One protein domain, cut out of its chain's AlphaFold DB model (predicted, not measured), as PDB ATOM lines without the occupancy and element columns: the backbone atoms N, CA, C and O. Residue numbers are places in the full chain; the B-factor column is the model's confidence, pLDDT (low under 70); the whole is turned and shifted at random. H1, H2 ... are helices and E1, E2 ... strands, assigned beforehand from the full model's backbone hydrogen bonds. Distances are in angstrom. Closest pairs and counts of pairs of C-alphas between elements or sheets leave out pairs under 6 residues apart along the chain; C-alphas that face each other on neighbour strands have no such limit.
ATOM      1  N   SER A  80     158.303 153.639 156.553       93.38
ATOM      2  CA  SER A  80     158.197 153.692 158.018       93.38
ATOM      3  C   SER A  80     157.731 155.060 158.529       93.38
ATOM      4  O   SER A  80     157.447 155.220 159.711       93.38
ATOM      5  N   THR A  81     157.621 156.056 157.643       90.56
ATOM      6  CA  THR A  81     157.226 157.433 157.968       90.56
ATOM      7  C   THR A  81     156.287 158.002 156.897       90.56
ATOM      8  O   THR A  81     156.283 157.536 155.755       90.56
ATOM      9  N   GLU A  82     155.504 159.029 157.245       90.75
ATOM     10  CA  GLU A  82     154.640 159.745 156.289       90.75
ATOM     11  C   GLU A  82     155.429 160.385 155.127       90.75
ATOM     12  O   GLU A  82     155.027 160.181 153.981       90.75
ATOM     13  N   PRO A  83     156.587 161.052 155.334       92.25
ATOM     14  CA  PRO A  83     157.379 161.573 154.215       92.25
ATOM     15  C   PRO A  83     157.849 160.487 153.239       92.25
ATOM     16  O   PRO A  83     157.882 160.702 152.026       92.25
ATOM     17  N   MET A  84     158.181 159.290 153.740       94.88
ATOM     18  CA  MET A  84     158.510 158.160 152.868       94.88
ATOM     19  C   MET A  84     157.295 157.719 152.051       94.88
ATOM     20  O   MET A  84     157.447 157.431 150.867       94.88
ATOM     21  N   PHE A  85     156.102 157.695 152.651       94.38
ATOM     22  CA  PHE A  85     154.864 157.408 151.928       94.38
ATOM     23  C   PHE A  85     154.577 158.449 150.841       94.38
ATOM     24  O   PHE A  85     154.359 158.056 149.695       94.38
ATOM     25  N   ALA A  86     154.677 159.745 151.147       93.94
ATOM     26  CA  ALA A  86     154.525 160.816 150.160       93.94
ATOM     27  C   ALA A  86     155.495 160.638 148.974       93.94
ATOM     28  O   ALA A  86     155.098 160.737 147.813       93.94
ATOM     29  N   MET A  87     156.747 160.246 149.240       94.19
ATOM     30  CA  MET A  87     157.714 159.921 148.184       94.19
ATOM     31  C   MET A  87     157.261 158.738 147.303       94.19
ATOM     32  O   MET A  87     157.418 158.782 146.077       94.19
ATOM     33  N   ARG A  88     156.677 157.675 147.886       94.81
ATOM     34  CA  ARG A  88     156.112 156.550 147.106       94.81
ATOM     35  C   ARG A  88     154.888 156.977 146.305       94.81
ATOM     36  O   ARG A  88     154.781 156.604 145.139       94.81
ATOM     37  N   PHE A  89     154.009 157.783 146.890       94.50
ATOM     38  CA  PHE A  89     152.851 158.332 146.193       94.50
ATOM     39  C   PHE A  89     153.277 159.139 144.960       94.50
ATOM     40  O   PHE A  89     152.756 158.915 143.867       94.50
ATOM     41  N   ASN A  90     154.294 159.993 145.090       92.62
ATOM     42  CA  ASN A  90     154.813 160.782 143.970       92.62
ATOM     43  C   ASN A  90     155.437 159.905 142.875       92.62
ATOM     44  O   ASN A  90     155.229 160.148 141.683       92.62
ATOM     45  N   THR A  91     156.144 158.846 143.282       92.94
ATOM     46  CA  THR A  91     156.787 157.883 142.373       92.94
ATOM     47  C   THR A  91     155.768 157.082 141.561       92.94
ATOM     48  O   THR A  91     155.943 156.908 140.355       92.94
ATOM     49  N   TYR A  92     154.711 156.576 142.202       93.75
ATOM     50  CA  TYR A  92     153.802 155.614 141.572       93.75
ATOM     51  C   TYR A  92     152.489 156.226 141.070       93.75
ATOM     52  O   TYR A  92     151.946 155.729 140.083       93.75
ATOM     53  N   ILE A  93     151.976 157.278 141.715       94.00
ATOM     54  CA  ILE A  93     150.599 157.766 141.524       94.00
ATOM     55  C   ILE A  93     150.544 159.203 141.008       94.00
ATOM     56  O   ILE A  93     149.891 159.447 139.994       94.00
ATOM     57  N   GLN A  94     151.224 160.157 141.647       93.44
ATOM     58  CA  GLN A  94     151.027 161.586 141.348       93.44
ATOM     59  C   GLN A  94     151.300 161.921 139.874       93.44
ATOM     60  O   GLN A  94     150.485 162.568 139.211       93.44
ATOM     61  N   SER A  95     152.412 161.417 139.325       91.25
ATOM     62  CA  SER A  95     152.758 161.621 137.912       91.25
ATOM     63  C   SER A  95     151.698 161.050 136.967       91.25
ATOM     64  O   SER A  95     151.375 161.682 135.957       91.25
ATOM     65  N   ARG A  96     151.096 159.909 137.325       94.75
ATOM     66  CA  ARG A  96     150.019 159.284 136.550       94.75
ATOM     67  C   ARG A  96     148.750 160.109 136.571       94.75
ATOM     68  O   ARG A  96     148.182 160.356 135.511       94.75
ATOM     69  N   VAL A  97     148.342 160.587 137.746       94.62
ATOM     70  CA  VAL A  97     147.173 161.465 137.890       94.62
ATOM     71  C   VAL A  97     147.364 162.729 137.055       94.62
ATOM     72  O   VAL A  97     146.508 163.058 136.236       94.62
ATOM     73  N   ARG A  98     148.521 163.392 137.160       94.88
ATOM     74  CA  ARG A  98     148.828 164.597 136.373       94.88
ATOM     75  C   ARG A  98     148.768 164.341 134.863       94.88
ATOM     76  O   ARG A  98     148.190 165.133 134.117       94.88
ATOM     77  N   ARG A  99     149.338 163.225 134.395       96.00
ATOM     78  CA  ARG A  99     149.309 162.833 132.976       96.00
ATOM     79  C   ARG A  99     147.900 162.490 132.491       96.00
ATOM     80  O   ARG A  99     147.551 162.873 131.373       96.00
ATOM     81  N   ALA A 100     147.113 161.804 133.316       96.62
ATOM     82  CA  ALA A 100     145.726 161.449 133.042       96.62
ATOM     83  C   ALA A 100     144.832 162.689 132.932       96.62
ATOM     84  O   ALA A 100     144.123 162.829 131.936       96.62
ATOM     85  N   LEU A 101     144.932 163.622 133.888       95.75
ATOM     86  CA  LEU A 101     144.222 164.905 133.850       95.75
ATOM     87  C   LEU A 101     144.549 165.670 132.566       95.75
ATOM     88  O   LEU A 101     143.642 166.070 131.837       95.75
ATOM     89  N   ARG A 102     145.842 165.803 132.233       96.38
ATOM     90  CA  ARG A 102     146.281 166.458 130.992       96.38
ATOM     91  C   ARG A 102     145.653 165.807 129.755       96.38
ATOM     92  O   ARG A 102     145.135 166.520 128.904       96.38
ATOM     93  N   ALA A 103     145.715 164.479 129.638       97.44
ATOM     94  CA  ALA A 103     145.183 163.765 128.476       97.44
ATOM     95  C   ALA A 103     143.654 163.899 128.364       97.44
ATOM     96  O   ALA A 103     143.149 164.200 127.284       97.44
ATOM     97  N   GLY A 104     142.931 163.739 129.478       96.69
ATOM     98  CA  GLY A 104     141.473 163.864 129.516       96.69
ATOM     99  C   GLY A 104     140.997 165.272 129.158       96.69
ATOM    100  O   GLY A 104     140.155 165.432 128.275       96.69
ATOM    101  N   PHE A 105     141.580 166.312 129.763       96.00
ATOM    102  CA  PHE A 105     141.216 167.694 129.434       96.00
ATOM    103  C   PHE A 105     141.638 168.107 128.025       96.00
ATOM    104  O   PHE A 105     140.929 168.886 127.392       96.00
ATOM    105  N   GLN A 106     142.745 167.574 127.501       96.12
ATOM    106  CA  GLN A 106     143.133 167.798 126.109       96.12
ATOM    107  C   GLN A 106     142.102 167.203 125.139       96.12
ATOM    108  O   GLN A 106     141.758 167.851 124.155       96.12
ATOM    109  N   HIS A 107     141.588 166.002 125.420       96.25
ATOM    110  CA  HIS A 107     140.523 165.393 124.619       96.25
ATOM    111  C   HIS A 107     139.213 166.196 124.705       96.25
ATOM    112  O   HIS A 107     138.554 166.419 123.693       96.25
ATOM    113  N   LEU A 108     138.871 166.691 125.899       95.94
ATOM    114  CA  LEU A 108     137.670 167.496 126.131       95.94
ATOM    115  C   LEU A 108     137.782 168.954 125.673       95.94
ATOM    116  O   LEU A 108     136.771 169.652 125.718       95.94
ATOM    117  N   ALA A 109     138.956 169.429 125.242       95.56
ATOM    118  CA  ALA A 109     139.218 170.847 124.983       95.56
ATOM    119  C   ALA A 109     138.120 171.569 124.166       95.56
ATOM    120  O   ALA A 109     137.714 172.656 124.583       95.56
ATOM    121  N   PRO A 110     137.555 170.985 123.085       94.50
ATOM    122  CA  PRO A 110     136.489 171.631 122.310       94.50
ATOM    123  C   PRO A 110     135.151 171.787 123.055       94.50
ATOM    124  O   PRO A 110     134.317 172.587 122.646       94.50
ATOM    125  N   GLN A 111     134.927 171.016 124.123       94.94
ATOM    126  CA  GLN A 111     133.647 170.896 124.835       94.94
ATOM    127  C   GLN A 111     133.687 171.467 126.260       94.94
ATOM    128  O   GLN A 111     132.665 171.483 126.945       94.94
ATOM    129  N   LEU A 112     134.844 171.942 126.732       93.56
ATOM    130  CA  LEU A 112     135.007 172.407 128.116       93.56
ATOM    131  C   LEU A 112     133.991 173.489 128.496       93.56
ATOM    132  O   LEU A 112     133.384 173.408 129.560       93.56
ATOM    133  N   ALA A 113     133.771 174.466 127.609       93.19
ATOM    134  CA  ALA A 113     132.848 175.570 127.857       93.19
ATOM    135  C   ALA A 113     131.388 175.099 127.960       93.19
ATOM    136  O   ALA A 113     130.689 175.490 128.890       93.19
ATOM    137  N   SER A 114     130.943 174.227 127.046       95.44
ATOM    138  CA  SER A 114     129.574 173.690 127.041       95.44
ATOM    139  C   SER A 114     129.302 172.738 128.204       95.44
ATOM    140  O   SER A 114     128.171 172.641 128.661       95.44
ATOM    141  N   LEU A 115     130.332 172.035 128.681       92.00
ATOM    142  CA  LEU A 115     130.241 171.142 129.837       92.00
ATOM    143  C   LEU A 115     130.482 171.872 131.169       92.00
ATOM    144  O   LEU A 115     130.438 171.243 132.220       92.00
ATOM    145  N   HIS A 116     130.767 173.179 131.132       91.94
ATOM    146  CA  HIS A 116     131.138 173.985 132.299       91.94
ATOM    147  C   HIS A 116     132.310 173.396 133.107       91.94
ATOM    148  O   HIS A 116     132.366 173.510 134.333       91.94
ATOM    149  N   LEU A 117     133.275 172.781 132.420       90.56
ATOM    150  CA  LEU A 117     134.451 172.170 133.034       90.56
ATOM    151  C   LEU A 117     135.661 173.102 132.953       90.56
ATOM    152  O   LEU A 117     135.927 173.734 131.934       90.56
ATOM    153  N   SER A 118     136.440 173.142 134.033       90.88
ATOM    154  CA  SER A 118     137.739 173.820 134.073       90.88
ATOM    155  C   SER A 118     138.861 172.786 134.108       90.88
ATOM    156  O   SER A 118     138.852 171.946 135.011       90.88
ATOM    157  N   PRO A 119     139.850 172.853 133.201       92.25
ATOM    158  CA  PRO A 119     141.050 172.038 133.309       92.25
ATOM    159  C   PRO A 119     141.771 172.284 134.632       92.25
ATOM    160  O   PRO A 119     142.047 173.429 134.996       92.25
ATOM    161  N   VAL A 120     142.093 171.199 135.329       92.50
ATOM    162  CA  VAL A 120     142.900 171.220 136.551       92.50
ATOM    163  C   VAL A 120     144.172 170.406 136.368       92.50
ATOM    164  O   VAL A 120     144.226 169.465 135.573       92.50
ATOM    165  N   THR A 121     145.187 170.762 137.142       91.56
ATOM    166  CA  THR A 121     146.374 169.941 137.376       91.56
ATOM    167  C   THR A 121     146.464 169.588 138.858       91.56
ATOM    168  O   THR A 121     145.689 170.090 139.674       91.56
ATOM    169  N   VAL A 122     147.402 168.704 139.186       91.94
ATOM    170  CA  VAL A 122     147.718 168.291 140.549       91.94
ATOM    171  C   VAL A 122     149.197 168.529 140.835       91.94
ATOM    172  O   VAL A 122     150.039 168.286 139.962       91.94
ATOM    173  N   ASP A 123     149.498 168.974 142.048       91.19
ATOM    174  CA  ASP A 123     150.851 169.034 142.601       91.19
ATOM    175  C   ASP A 123     150.802 168.804 144.124       91.19
ATOM    176  O   ASP A 123     149.755 168.445 144.674       91.19
ATOM    177  N   ILE A 124     151.940 168.940 144.796       90.81
ATOM    178  CA  ILE A 124     152.031 168.906 146.253       90.81
ATOM    179  C   ILE A 124     151.341 170.124 146.878       90.81
ATOM    180  O   ILE A 124     151.063 171.127 146.214       90.81
ATOM    181  N   GLY A 125     151.124 170.044 148.187       89.19
ATOM    182  CA  GLY A 125     150.533 171.093 149.012       89.19
ATOM    183  C   GLY A 125     151.023 172.516 148.793       89.19
ATOM    184  O   GLY A 125     150.247 173.450 148.923       89.19
ATOM    185  N   ASP A 126     152.296 172.704 148.454       88.25
ATOM    186  CA  ASP A 126     152.897 174.017 148.191       88.25
ATOM    187  C   ASP A 126     152.236 174.793 147.048       88.25
ATOM    188  O   ASP A 126     152.315 176.019 147.025       88.25
ATOM    189  N   ALA A 127     151.574 174.108 146.116       88.12
ATOM    190  CA  ALA A 127     150.841 174.762 145.034       88.12
ATOM    191  C   ALA A 127     149.461 175.297 145.472       88.12
ATOM    192  O   ALA A 127     148.809 176.026 144.719       88.12
ATOM    193  N   ALA A 128     149.003 174.938 146.673       86.50
ATOM    194  CA  ALA A 128     147.744 175.394 147.235       86.50
ATOM    195  C   ALA A 128     147.806 176.817 147.795       86.50
ATOM    196  O   ALA A 128     148.840 177.275 148.277       86.50
ATOM    197  N   ALA A 129     146.639 177.457 147.893       84.94
ATOM    198  CA  ALA A 129     146.440 178.493 148.898       84.94
ATOM    199  C   ALA A 129     146.573 177.887 150.309       84.94
ATOM    200  O   ALA A 129     145.843 176.960 150.668       84.94
ATOM    201  N   ILE A 130     147.494 178.431 151.105       85.94
ATOM    202  CA  ILE A 130     147.686 178.069 152.514       85.94
ATOM    203  C   ILE A 130     146.740 178.929 153.357       85.94
ATOM    204  O   ILE A 130     146.835 180.156 153.338       85.94
ATOM    205  N   ILE A 131     145.837 178.284 154.093       83.12
ATOM    206  CA  ILE A 131     144.843 178.940 154.954       83.12
ATOM    207  C   ILE A 131     145.210 178.630 156.401       83.12
ATOM    208  O   ILE A 131     145.431 177.470 156.735       83.12
ATOM    209  N   ASP A 132     145.321 179.655 157.247       84.19
ATOM    210  CA  ASP A 132     145.648 179.520 158.676       84.19
ATOM    211  C   ASP A 132     146.910 178.679 158.962       84.19
ATOM    212  O   ASP A 132     146.993 177.968 159.958       84.19
ATOM    213  N   ASN A 133     147.909 178.765 158.076       84.25
ATOM    214  CA  ASN A 133     149.140 177.958 158.087       84.25
ATOM    215  C   ASN A 133     148.933 176.441 157.903       84.25
ATOM    216  O   ASN A 133     149.882 175.673 158.074       84.25
ATOM    217  N   TYR A 134     147.742 176.004 157.493       82.25
ATOM    218  CA  TYR A 134     147.476 174.619 157.124       82.25
ATOM    219  C   TYR A 134     147.748 174.394 155.643       82.25
ATOM    220  O   TYR A 134     147.177 175.034 154.756       82.25
ATOM    221  N   ARG A 135     148.649 173.448 155.395       87.94
ATOM    222  CA  ARG A 135     149.074 173.017 154.071       87.94
ATOM    223  C   ARG A 135     148.506 171.618 153.818       87.94
ATOM    224  O   ARG A 135     148.798 170.732 154.618       87.94
ATOM    225  N   PRO A 136     147.711 171.406 152.755       89.88
ATOM    226  CA  PRO A 136     147.291 170.058 152.376       89.88
ATOM    227  C   PRO A 136     148.492 169.265 151.845       89.88
ATOM    228  O   PRO A 136     149.474 169.864 151.427       89.88
ATOM    229  N   ASP A 137     148.426 167.940 151.783       91.25
ATOM    230  CA  ASP A 137     149.492 167.149 151.149       91.25
ATOM    231  C   ASP A 137     149.416 167.213 149.613       91.25
ATOM    232  O   ASP A 137     150.440 167.159 148.924       91.25
ATOM    233  N   ILE A 138     148.203 167.367 149.070       92.12
ATOM    234  CA  ILE A 138     147.925 167.440 147.629       92.12
ATOM    235  C   ILE A 138     147.109 168.694 147.312       92.12
ATOM    236  O   ILE A 138     146.140 169.014 148.006       92.12
ATOM    237  N   ALA A 139     147.452 169.354 146.208       91.38
ATOM    238  CA  ALA A 139     146.723 170.495 145.676       91.38
ATOM    239  C   ALA A 139     146.213 170.211 144.258       91.38
ATOM    240  O   ALA A 139     146.995 169.908 143.356       91.38
ATOM    241  N   PHE A 140     144.905 170.366 144.039       91.62
ATOM    242  CA  PHE A 140     144.317 170.459 142.700       91.62
ATOM    243  C   PHE A 140     143.974 171.914 142.383       91.62
ATOM    244  O   PHE A 140     143.224 172.553 143.124       91.62
ATOM    245  N   TYR A 141     144.483 172.433 141.268       89.50
ATOM    246  CA  TYR A 141     144.384 173.856 140.930       89.50
ATOM    247  C   TYR A 141     144.309 174.088 139.418       89.50
ATOM    248  O   TYR A 141     144.557 173.186 138.612       89.50
ATOM    249  N   THR A 142     143.926 175.304 139.023       89.06
ATOM    250  CA  THR A 142     143.940 175.738 137.616       89.06
ATOM    251  C   THR A 142     145.159 176.625 137.373       89.06
ATOM    252  O   THR A 142     145.671 177.227 138.311       89.06
ATOM    253  N   ALA A 143     145.614 176.763 136.124       75.69
ATOM    254  CA  ALA A 143     146.788 177.589 135.805       75.69
ATOM    255  C   ALA A 143     146.670 179.057 136.273       75.69
ATOM    256  O   ALA A 143     147.684 179.708 136.498       75.69
ATOM    257  N   ASN A 144     145.441 179.560 136.436       69.81
ATOM    258  CA  ASN A 144     145.158 180.974 136.684       69.81
ATOM    259  C   ASN A 144     144.594 181.247 138.088       69.81
ATOM    260  O   ASN A 144     144.224 182.385 138.375       69.81
ATOM    261  N   SER A 145     144.454 180.235 138.952       63.97
ATOM    262  CA  SER A 145     143.876 180.440 140.282       63.97
ATOM    263  C   SER A 145     144.407 179.453 141.323       63.97
ATOM    264  O   SER A 145     144.513 178.253 141.074       63.97
ATOM    265  N   SER A 146     144.709 179.997 142.505       59.28
ATOM    266  CA  SER A 146     145.237 179.287 143.673       59.28
ATOM    267  C   SER A 146     144.199 178.838 144.732       59.28
ATOM    268  O   SER A 146     144.613 178.122 145.645       59.28
ATOM    269  N   PRO A 147     142.869 179.126 144.689       67.75
ATOM    270  CA  PRO A 147     141.987 178.403 145.593       67.75
ATOM    271  C   PRO A 147     141.965 176.932 145.166       67.75
ATOM    272  O   PRO A 147     141.671 176.607 144.010       67.75
ATOM    273  N   ASN A 148     142.292 176.050 146.112       75.81
ATOM    274  CA  ASN A 148     142.256 174.609 145.910       75.81
ATOM    275  C   ASN A 148     140.877 174.190 145.409       75.81
ATOM    276  O   ASN A 148     139.875 174.378 146.097       75.81
ATOM    277  N   ARG A 149     140.824 173.575 144.226       85.12
ATOM    278  CA  ARG A 149     139.603 172.927 143.726       85.12
ATOM    279  C   ARG A 149     139.274 171.681 144.542       85.12
ATOM    280  O   ARG A 149     138.110 171.332 144.688       85.12
ATOM    281  N   CYS A 150     140.311 171.022 145.046       83.81
ATOM    282  CA  CYS A 150     140.228 169.863 145.916       83.81
ATOM    283  C   CYS A 150     141.530 169.802 146.736       83.81
ATOM    284  O   CYS A 150     142.582 169.537 146.156       83.81
ATOM    285  N   PRO A 151     141.528 170.144 148.034       81.06
ATOM    286  CA  PRO A 151     142.650 169.825 148.910       81.06
ATOM    287  C   PRO A 151     142.650 168.321 149.218       81.06
ATOM    288  O   PRO A 151     141.586 167.726 149.388       81.06
ATOM    289  N   GLY A 152     143.831 167.705 149.284       86.69
ATOM    290  CA  GLY A 152     143.986 166.292 149.640       86.69
ATOM    291  C   GLY A 152     144.965 166.080 150.789       86.69
ATOM    292  O   GLY A 152     145.889 166.869 150.973       86.69
ATOM    293  N   ASP A 153     144.762 164.997 151.534       87.88
ATOM    294  CA  ASP A 153     145.598 164.563 152.658       87.88
ATOM    295  C   ASP A 153     146.140 163.154 152.365       87.88
ATOM    296  O   ASP A 153     145.418 162.298 151.839       87.88
ATOM    297  N   LEU A 154     147.416 162.915 152.661       91.12
ATOM    298  CA  LEU A 154     148.099 161.643 152.457       91.12
ATOM    299  C   LEU A 154     148.384 161.008 153.811       91.12
ATOM    300  O   LEU A 154     149.329 161.363 154.513       91.12
ATOM    301  N   LYS A 155     147.592 159.994 154.159       88.94
ATOM    302  CA  LYS A 155     147.715 159.317 155.450       88.94
ATOM    303  C   LYS A 155     148.094 157.856 155.322       88.94
ATOM    304  O   LYS A 155     147.587 157.114 154.486       88.94
ATOM    305  N   VAL A 156     149.008 157.458 156.200       90.12
ATOM    306  CA  VAL A 156     149.419 156.070 156.404       90.12
ATOM    307  C   VAL A 156     148.458 155.374 157.364       90.12
ATOM    308  O   VAL A 156     147.971 155.983 158.320       90.12
ATOM    309  N   SER A 157     148.228 154.079 157.144       86.31
ATOM    310  CA  SER A 157     147.224 153.299 157.879       86.31
ATOM    311  C   SER A 157     147.466 153.227 159.388       86.31
ATOM    312  O   SER A 157     146.523 153.109 160.160       86.31
ATOM    313  N   TRP A 158     148.720 153.344 159.839       85.62
ATOM    314  CA  TRP A 158     149.050 153.360 161.269       85.62
ATOM    315  C   TRP A 158     148.790 154.712 161.958       85.62
ATOM    316  O   TRP A 158     148.902 154.790 163.179       85.62
ATOM    317  N   LYS A 159     148.420 155.760 161.211       83.06
ATOM    318  CA  LYS A 159     147.899 157.021 161.769       83.06
ATOM    319  C   LYS A 159     146.397 157.175 161.582       83.06
ATOM    320  O   LYS A 159     145.728 157.744 162.439       83.06
ATOM    321  N   TRP A 160     145.872 156.696 160.458       80.19
ATOM    322  CA  TRP A 160     144.456 156.797 160.139       80.19
ATOM    323  C   TRP A 160     144.010 155.607 159.295       80.19
ATOM    324  O   TRP A 160     144.617 155.307 158.269       80.19
ATOM    325  N   GLU A 161     142.924 154.958 159.698       74.62
ATOM    326  CA  GLU A 161     142.269 153.896 158.937       74.62
ATOM    327  C   GLU A 161     140.770 154.180 158.813       74.62
ATOM    328  O   GLU A 161     140.169 154.844 159.659       74.62
ATOM    329  N   SER A 162     140.143 153.672 157.752       67.69
ATOM    330  CA  SER A 162     138.730 153.939 157.456       67.69
ATOM    331  C   SER A 162     137.774 153.441 158.546       67.69
ATOM    332  O   SER A 162     136.704 154.020 158.724       67.69
ATOM    333  N   SER A 163     138.165 152.422 159.315       67.75
ATOM    334  CA  SER A 163     137.449 151.925 160.498       67.75
ATOM    335  C   SER A 163     137.385 152.940 161.640       67.75
ATOM    336  O   SER A 163     136.441 152.886 162.429       67.75
ATOM    337  N   TYR A 164     138.318 153.899 161.725       68.62
ATOM    338  CA  TYR A 164     138.286 154.932 162.769       68.62
ATOM    339  C   TYR A 164     137.047 155.824 162.668       68.62
ATOM    340  O   TYR A 164     136.566 156.298 163.693       68.62
ATOM    341  N   ARG A 165     136.453 155.962 161.472       60.22
ATOM    342  CA  ARG A 165     135.172 156.661 161.255       60.22
ATOM    343  C   ARG A 165     134.045 156.139 162.156       60.22
ATOM    344  O   ARG A 165     133.152 156.900 162.511       60.22
ATOM    345  N   THR A 166     134.063 154.850 162.488       59.81
ATOM    346  CA  THR A 166     133.017 154.169 163.269       59.81
ATOM    347  C   THR A 166     133.567 153.522 164.538       59.81
ATOM    348  O   THR A 166     132.878 152.719 165.168       59.81
ATOM    349  N   SER A 167     134.821 153.811 164.897       58.41
ATOM    350  CA  SER A 167     135.457 153.204 166.061       58.41
ATOM    351  C   SER A 167     134.832 153.754 167.339       58.41
ATOM    352  O   SER A 167     134.839 154.958 167.576       58.41
ATOM    353  N   GLN A 168     134.315 152.862 168.187       53.03
ATOM    354  CA  GLN A 168     133.927 153.202 169.562       53.03
ATOM    355  C   GLN A 168     135.136 153.322 170.499       53.03
ATOM    356  O   GLN A 168     134.997 153.760 171.638       53.03
ATOM    357  N   ILE A 169     136.317 152.917 170.028       51.97
ATOM    358  CA  ILE A 169     137.577 153.060 170.746       51.97
ATOM    359  C   ILE A 169     138.144 154.431 170.359       51.97
ATOM    360  O   ILE A 169     138.368 154.649 169.160       51.97
ATOM    361  N   PRO A 170     138.346 155.354 171.321       48.75
ATOM    362  CA  PRO A 170     138.985 156.637 171.056       48.75
ATOM    363  C   PRO A 170     140.329 156.428 170.359       48.75
ATOM    364  O   PRO A 170     141.015 155.442 170.626       48.75
ATOM    365  N   ALA A 171     140.708 157.352 169.477       51.94
ATOM    366  CA  ALA A 171     142.091 157.421 169.027       51.94
ATOM    367  C   ALA A 171     142.971 157.609 170.275       51.94
ATOM    368  O   ALA A 171     142.795 158.602 170.982       51.94
ATOM    369  N   GLU A 172     143.819 156.621 170.581       47.66
ATOM    370  CA  GLU A 172     144.863 156.742 171.610       47.66
ATOM    371  C   GLU A 172     145.783 157.931 171.319       47.66
ATOM    372  O   GLU A 172     146.127 158.130 170.127       47.66
TER     373      GLU A 172
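This is residues 80 to 172 of the 172 residues of an uncharacterized protein of Coccidioides immitis H538.4 (UniProt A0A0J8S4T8). A small sheet, E1 E2 E3, has one long helix, H1, running along its edge strand E1; residues 161 to 170, with short helix H2, stick out. The 93 printed residues hold H1 E1 E2 E3 H2, mixed in class; the sheet is a meander, each strand the antiparallel neighbour of the one before. The whole is loose, radius of gyration of the C-alphas 16.4 A, spanning 52 by 28 by 26 A.

E1 is residues 121 to 124, E2 138 to 142, E3 145 to 152. H1, residues 82 to 111, 39.4 A long, begins at C-alpha 82 (154.640, 159.745, 156.289). H2, residues 162 to 166, ends at C-alpha 166 (133.017, 154.169, 163.269).

Within hydrogen-bond range are N 121 and O 141 in hairpin E1 and E2, 2.9 A, and N 149 and O 140 in hairpin E2 and E3, 2.8 A. H1 is on the sheet; its closest C-alphas with E1 are Arg 98 and Val 122, 5.7 A. O i to N i+4 pairs within range: H1 21 of 26, H2 0 of 1, but 2 of 2 i+3.

The printed part has no cut. Link E1 to E2 is long. Residues 144 to 147 and 162 to 172 have pLDDT under 70.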